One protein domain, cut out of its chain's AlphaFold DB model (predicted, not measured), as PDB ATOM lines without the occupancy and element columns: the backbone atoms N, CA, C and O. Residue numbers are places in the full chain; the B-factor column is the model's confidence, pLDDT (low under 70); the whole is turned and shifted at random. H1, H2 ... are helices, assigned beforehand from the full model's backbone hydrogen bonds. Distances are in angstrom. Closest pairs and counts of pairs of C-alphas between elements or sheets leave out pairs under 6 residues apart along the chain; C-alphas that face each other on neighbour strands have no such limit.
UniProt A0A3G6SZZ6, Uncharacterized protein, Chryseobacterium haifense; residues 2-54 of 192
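This is residues 2 to 54 of the 192 residues of an uncharacterized protein of Chryseobacterium haifense (UniProt A0A3G6SZZ6). What shape? Two long helices, H1 then H2, make a V closed at their tight link. What make-up? The printed part has 53 residues, two named helices and no named strand: all helix. It is loose, 44 by 20 by 12 A; the radius of gyration of the C-alphas is 13.6 A.

Where is H1? H1, residues 2 to 26, 36.5 A long, starts at C-alpha 2, (3.436, -37.573, -1.462). And H2? H2, residues 31 to 52, 34.4 A long, ends at C-alpha 52, (-7.465, -36.078, 13.761).

How near? H1 and H2 are close but not clearly touching, the C-alphas of Ser 19 and Ser 34 closest at 7.6 A. They run opposite ways at a shallow tilt, 29 degrees. And backbones? Every O i to N i+4 pair is within hydrogen-bond range in H1, 14 of 18 in H2.

Any cut? The printed part has no cut; C-alphas 27 and 54, the farthest apart, are 44.6 A apart. Low confidence? pLDDT is under 70 at residues 26 to 28, for instance.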
ATOM      1  N   ILE A   2       2.822 -38.838  -0.996       82.19
ATOM      2  CA  ILE A   2       3.436 -37.573  -1.462       82.19
ATOM      3  C   ILE A   2       3.171 -36.396  -0.508       82.19
ATOM      4  O   ILE A   2       4.107 -35.713  -0.115       82.19
ATOM      5  N   GLU A   3       1.930 -36.198  -0.058       71.31
ATOM      6  CA  GLU A   3       1.579 -35.108   0.876       71.31
ATOM      7  C   GLU A   3       2.342 -35.192   2.205       71.31
ATOM      8  O   GLU A   3       2.788 -34.192   2.758       71.31
ATOM      9  N   LEU A   4       2.555 -36.416   2.681       78.31
ATOM     10  CA  LEU A   4       3.262 -36.699   3.923       78.31
ATOM     11  C   LEU A   4       4.771 -36.434   3.767       78.31
ATOM     12  O   LEU A   4       5.417 -35.912   4.669       78.31
ATOM     13  N   PHE A   5       5.315 -36.710   2.580       81.94
ATOM     14  CA  PHE A   5       6.695 -36.394   2.218       81.94
ATOM     15  C   PHE A   5       6.931 -34.877   2.105       81.94
ATOM     16  O   PHE A   5       7.923 -34.366   2.622       81.94
ATOM     17  N   ILE A   6       5.985 -34.138   1.514       86.62
ATOM     18  CA  ILE A   6       6.016 -32.666   1.439       86.62
ATOM     19  C   ILE A   6       5.966 -32.047   2.846       86.62
ATOM     20  O   ILE A   6       6.696 -31.095   3.136       86.62
ATOM     21  N   PHE A   7       5.158 -32.610   3.747       84.06
ATOM     22  CA  PHE A   7       5.097 -32.168   5.141       84.06
ATOM     23  C   PHE A   7       6.437 -32.357   5.870       84.06
ATOM     24  O   PHE A   7       6.920 -31.442   6.537       84.06
ATOM     25  N   PHE A   8       7.098 -33.503   5.689       81.81
ATOM     26  CA  PHE A   8       8.412 -33.738   6.294       81.81
ATOM     27  C   PHE A   8       9.501 -32.820   5.736       81.81
ATOM     28  O   PHE A   8      10.280 -32.264   6.512       81.81
ATOM     29  N   ILE A   9       9.533 -32.606   4.419       86.62
ATOM     30  CA  ILE A   9      10.508 -31.706   3.789       86.62
ATOM     31  C   ILE A   9      10.310 -30.267   4.274       86.62
ATOM     32  O   ILE A   9      11.276 -29.611   4.661       86.62
ATOM     33  N   SER A  10       9.067 -29.780   4.299       83.75
ATOM     34  CA  SER A  10       8.773 -28.417   4.760       83.75
ATOM     35  C   SER A  10       9.134 -28.224   6.235       83.75
ATOM     36  O   SER A  10       9.801 -27.244   6.572       83.75
ATOM     37  N   SER A  11       8.813 -29.190   7.101       84.06
ATOM     38  CA  SER A  11       9.225 -29.163   8.511       84.06
ATOM     39  C   SER A  11      10.750 -29.162   8.675       84.06
ATOM     40  O   SER A  11      11.273 -28.458   9.541       84.06
ATOM     41  N   PHE A  12      11.476 -29.928   7.856       82.69
ATOM     42  CA  PHE A  12      12.936 -30.013   7.920       82.69
ATOM     43  C   PHE A  12      13.615 -28.709   7.476       82.69
ATOM     44  O   PHE A  12      14.559 -28.243   8.117       82.69
ATOM     45  N   ILE A  13      13.099 -28.074   6.421       86.81
ATOM     46  CA  ILE A  13      13.600 -26.780   5.937       86.81
ATOM     47  C   ILE A  13      13.383 -25.690   6.992       86.81
ATOM     48  O   ILE A  13      14.311 -24.939   7.298       86.81
ATOM     49  N   VAL A  14      12.194 -25.632   7.601       86.44
ATOM     50  CA  VAL A  14      11.892 -24.670   8.675       86.44
ATOM     51  C   VAL A  14      12.826 -24.874   9.871       86.44
ATOM     52  O   VAL A  14      13.364 -23.901  10.402       86.44
ATOM     53  N   TYR A  15      13.097 -26.127  10.247       84.38
ATOM     54  CA  TYR A  15      14.046 -26.453  11.313       84.38
ATOM     55  C   TYR A  15      15.467 -25.941  11.025       84.38
ATOM     56  O   TYR A  15      16.086 -25.328  11.899       84.38
ATOM     57  N   ILE A  16      15.975 -26.135   9.802       83.75
ATOM     58  CA  ILE A  16      17.301 -25.644   9.391       83.75
ATOM     59  C   ILE A  16      17.370 -24.115   9.439       83.75
ATOM     60  O   ILE A  16      18.346 -23.560   9.949       83.75
ATOM     61  N   ILE A  17      16.337 -23.425   8.948       87.31
ATOM     62  CA  ILE A  17      16.292 -21.956   8.941       87.31
ATOM     63  C   ILE A  17      16.301 -21.415  10.374       87.31
ATOM     64  O   ILE A  17      17.123 -20.557  10.699       87.31
ATOM     65  N   ILE A  18      15.443 -21.949  11.251       83.25
ATOM     66  CA  ILE A  18      15.369 -21.526  12.657       83.25
ATOM     67  C   ILE A  18      16.689 -21.819  13.382       83.25
ATOM     68  O   ILE A  18      17.206 -20.951  14.084       83.25
ATOM     69  N   SER A  19      17.277 -22.998  13.165       77.69
ATOM     70  CA  SER A  19      18.562 -23.375  13.768       77.69
ATOM     71  C   SER A  19      19.684 -22.416  13.364       77.69
ATOM     72  O   SER A  19      20.442 -21.956  14.219       77.69
ATOM     73  N   ASN A  20      19.752 -22.041  12.084       81.19
ATOM     74  CA  ASN A  20      20.738 -21.079  11.585       81.19
ATOM     75  C   ASN A  20      20.532 -19.668  12.158       81.19
ATOM     76  O   ASN A  20      21.509 -18.999  12.500       81.19
ATOM     77  N   ILE A  21      19.282 -19.216  12.306       84.25
ATOM     78  CA  ILE A  21      18.968 -17.917  12.923       84.25
ATOM     79  C   ILE A  21      19.394 -17.907  14.398       84.25
ATOM     80  O   ILE A  21      20.056 -16.968  14.840       84.25
ATOM     81  N   ILE A  22      19.084 -18.968  15.151       77.94
ATOM     82  CA  ILE A  22      19.448 -19.086  16.573       77.94
ATOM     83  C   ILE A  22      20.972 -19.103  16.752       77.94
ATOM     84  O   ILE A  22      21.493 -18.393  17.617       77.94
ATOM     85  N   LEU A  23      21.692 -19.857  15.913       77.38
ATOM     86  CA  LEU A  23      23.158 -19.906  15.932       77.38
ATOM     87  C   LEU A  23      23.788 -18.533  15.672       77.38
ATOM     88  O   LEU A  23      24.804 -18.201  16.283       77.38
ATOM     89  N   LYS A  24      23.170 -17.719  14.808       82.44
ATOM     90  CA  LYS A  24      23.653 -16.375  14.476       82.44
ATOM     91  C   LYS A  24      23.429 -15.361  15.602       82.44
ATOM     92  O   LYS A  24      24.230 -14.444  15.747       82.44
ATOM     93  N   ILE A  25      22.369 -15.521  16.397       80.50
ATOM     94  CA  ILE A  25      21.996 -14.560  17.450       80.50
ATOM     95  C   ILE A  25      22.751 -14.813  18.763       80.50
ATOM     96  O   ILE A  25      23.048 -13.858  19.475       80.50
ATOM     97  N   ARG A  26      23.048 -16.072  19.120       66.19
ATOM     98  CA  ARG A  26      23.420 -16.415  20.509       66.19
ATOM     99  C   ARG A  26      24.867 -16.803  20.793       66.19
ATOM    100  O   ARG A  26      25.138 -17.136  21.935       66.19
ATOM    101  N   GLY A  27      25.786 -16.726  19.830       66.19
ATOM    102  CA  GLY A  27      27.226 -16.862  20.099       66.19
ATOM    103  C   GLY A  27      27.619 -18.138  20.864       66.19
ATOM    104  O   GLY A  27      27.738 -18.116  22.075       66.19
ATOM    105  N   LYS A  28      27.850 -19.238  20.137       64.88
ATOM    106  CA  LYS A  28      28.513 -20.517  20.512       64.88
ATOM    107  C   LYS A  28      28.165 -21.269  21.822       64.88
ATOM    108  O   LYS A  28      28.413 -22.470  21.836       64.88
ATOM    109  N   GLU A  29      27.554 -20.700  22.861       71.00
ATOM    110  CA  GLU A  29      27.462 -21.374  24.176       71.00
ATOM    111  C   GLU A  29      26.160 -22.157  24.453       71.00
ATOM    112  O   GLU A  29      26.100 -22.921  25.410       71.00
ATOM    113  N   LEU A  30      25.122 -22.075  23.609       62.28
ATOM    114  CA  LEU A  30      23.810 -22.704  23.886       62.28
ATOM    115  C   LEU A  30      23.503 -24.021  23.141       62.28
ATOM    116  O   LEU A  30      22.337 -24.400  23.002       62.28
ATOM    117  N   GLY A  31      24.524 -24.755  22.694       64.88
ATOM    118  CA  GLY A  31      24.368 -25.924  21.810       64.88
ATOM    119  C   GLY A  31      23.357 -26.993  22.265       64.88
ATOM    120  O   GLY A  31      22.669 -27.564  21.424       64.88
ATOM    121  N   CYS A  32      23.196 -27.230  23.571       71.12
ATOM    122  CA  CYS A  32      22.314 -28.294  24.078       71.12
ATOM    123  C   CYS A  32      20.841 -27.884  24.260       71.12
ATOM    124  O   CYS A  32      19.958 -28.734  24.203       71.12
ATOM    125  N   PHE A  33      20.537 -26.598  24.454       73.25
ATOM    126  CA  PHE A  33      19.148 -26.163  24.679       73.25
ATOM    127  C   PHE A  33      18.324 -26.140  23.383       73.25
ATOM    128  O   PHE A  33      17.112 -26.350  23.407       73.25
ATOM    129  N   SER A  34      18.991 -25.923  22.245       73.00
ATOM    130  CA  SER A  34      18.367 -25.875  20.918       73.00
ATOM    131  C   SER A  34      17.727 -27.213  20.522       73.00
ATOM    132  O   SER A  34      16.582 -27.257  20.070       73.00
ATOM    133  N   THR A  35      18.430 -28.323  20.758       75.38
ATOM    134  CA  THR A  35      17.967 -29.666  20.381       75.38
ATOM    135  C   THR A  35      16.778 -30.118  21.227       75.38
ATOM    136  O   THR A  35      15.813 -30.661  20.691       75.38
ATOM    137  N   ILE A  36      16.801 -29.828  22.532       80.88
ATOM    138  CA  ILE A  36      15.698 -30.137  23.452       80.88
ATOM    139  C   ILE A  36      14.442 -29.346  23.068       80.88
ATOM    140  O   ILE A  36      13.347 -29.907  23.025       80.88
ATOM    141  N   PHE A  37      14.589 -28.061  22.732       81.00
ATOM    142  CA  PHE A  37      13.461 -27.217  22.339       81.00
ATOM    143  C   PHE A  37      12.843 -27.656  21.003       81.00
ATOM    144  O   PHE A  37      11.620 -27.685  20.862       81.00
ATOM    145  N   ALA A  38      13.667 -28.082  20.044       80.06
ATOM    146  CA  ALA A  38      13.196 -28.631  18.776       80.06
ATOM    147  C   ALA A  38      12.442 -29.961  18.937       80.06
ATOM    148  O   ALA A  38      11.404 -30.163  18.297       80.06
ATOM    149  N   LEU A  39      12.918 -30.842  19.824       82.56
ATOM    150  CA  LEU A  39      12.205 -32.064  20.210       82.56
ATOM    151  C   LEU A  39      10.855 -31.743  20.859       82.56
ATOM    152  O   LEU A  39       9.841 -32.353  20.531       82.56
ATOM    153  N   PHE A  40      10.810 -30.732  21.727       85.06
ATOM    154  CA  PHE A  40       9.562 -30.306  22.356       85.06
ATOM    155  C   PHE A  40       8.547 -29.773  21.341       85.06
ATOM    156  O   PHE A  40       7.384 -30.175  21.364       85.06
ATOM    157  N   ILE A  41       8.981 -28.912  20.415       84.69
ATOM    158  CA  ILE A  41       8.110 -28.365  19.366       84.69
ATOM    159  C   ILE A  41       7.590 -29.475  18.447       84.69
ATOM    160  O   ILE A  41       6.401 -29.499  18.131       84.69
ATOM    161  N   THR A  42       8.443 -30.422  18.051       83.25
ATOM    162  CA  THR A  42       8.011 -31.550  17.209       83.25
ATOM    163  C   THR A  42       6.989 -32.438  17.918       83.25
ATOM    164  O   THR A  42       5.997 -32.818  17.293       83.25
ATOM    165  N   ILE A  43       7.146 -32.698  19.221       82.25
ATOM    166  CA  ILE A  43       6.154 -33.427  20.031       82.25
ATOM    167  C   ILE A  43       4.829 -32.650  20.101       82.25
ATOM    168  O   ILE A  43       3.770 -33.207  19.810       82.25
ATOM    169  N   ILE A  44       4.871 -31.351  20.417       85.00
ATOM    170  CA  ILE A  44       3.667 -30.509  20.552       85.00
ATOM    171  C   ILE A  44       2.874 -30.443  19.240       85.00
ATOM    172  O   ILE A  44       1.647 -30.526  19.270       85.00
ATOM    173  N   ILE A  45       3.550 -30.328  18.092       82.75
ATOM    174  CA  ILE A  45       2.889 -30.243  16.778       82.75
ATOM    175  C   ILE A  45       2.325 -31.605  16.337       82.75
ATOM    176  O   ILE A  45       1.285 -31.655  15.679       82.75
ATOM    177  N   SER A  46       2.958 -32.719  16.711       78.25
ATOM    178  CA  SER A  46       2.518 -34.061  16.290       78.25
ATOM    179  C   SER A  46       1.302 -34.594  17.068       78.25
ATOM    180  O   SER A  46       0.481 -35.315  16.495       78.25
ATOM    181  N   LEU A  47       1.108 -34.182  18.327       78.00
ATOM    182  CA  LEU A  47      -0.048 -34.555  19.167       78.00
ATOM    183  C   LEU A  47      -1.437 -34.221  18.567       78.00
ATOM    184  O   LEU A  47      -2.298 -35.105  18.541       78.00
ATOM    185  N   PRO A  48      -1.719 -32.995  18.084       77.88
ATOM    186  CA  PRO A  48      -3.025 -32.661  17.512       77.88
ATOM    187  C   PRO A  48      -3.264 -33.310  16.141       77.88
ATOM    188  O   PRO A  48      -4.400 -33.672  15.833       77.88
ATOM    189  N   VAL A  49      -2.212 -33.522  15.340       75.50
ATOM    190  CA  VAL A  49      -2.321 -34.213  14.041       75.50
ATOM    191  C   VAL A  49      -2.697 -35.684  14.242       75.50
ATOM    192  O   VAL A  49      -3.565 -36.200  13.540       75.50
ATOM    193  N   SER A  50      -2.122 -36.335  15.259       65.19
ATOM    194  CA  SER A  50      -2.458 -37.710  15.645       65.19
ATOM    195  C   SER A  50      -3.934 -37.879  16.028       65.19
ATOM    196  O   SER A  50      -4.541 -38.878  15.649       65.19
ATOM    197  N   LYS A  51      -4.538 -36.909  16.728       70.94
ATOM    198  CA  LYS A  51      -5.941 -37.003  17.174       70.94
ATOM    199  C   LYS A  51      -6.963 -36.872  16.040       70.94
ATOM    200  O   LYS A  51      -8.073 -37.379  16.173       70.94
ATOM    201  N   ASN A  52      -6.596 -36.226  14.935       68.50
ATOM    202  CA  ASN A  52      -7.465 -36.078  13.761       68.50
ATOM    203  C   ASN A  52      -7.309 -37.210  12.734       68.50
ATOM    204  O   ASN A  52      -8.129 -37.340  11.822       68.50
ATOM    205  N   LEU A  53      -6.287 -38.055  12.878       62.56
ATOM    206  CA  LEU A  53      -6.128 -39.256  12.068       62.56
ATOM    207  C   LEU A  53      -6.992 -40.367  12.669       62.56
ATOM    208  O   LEU A  53      -6.600 -41.039  13.615       62.56
ATOM    209  N   ASN A  54      -8.197 -40.541  12.122       61.00
ATOM    210  CA  ASN A  54      -9.088 -41.639  12.495       61.00
ATOM    211  C   ASN A  54      -8.386 -42.985  12.199       61.00
ATOM    212  O   ASN A  54      -8.191 -43.299  11.017       61.00
TER     213      ASN A  54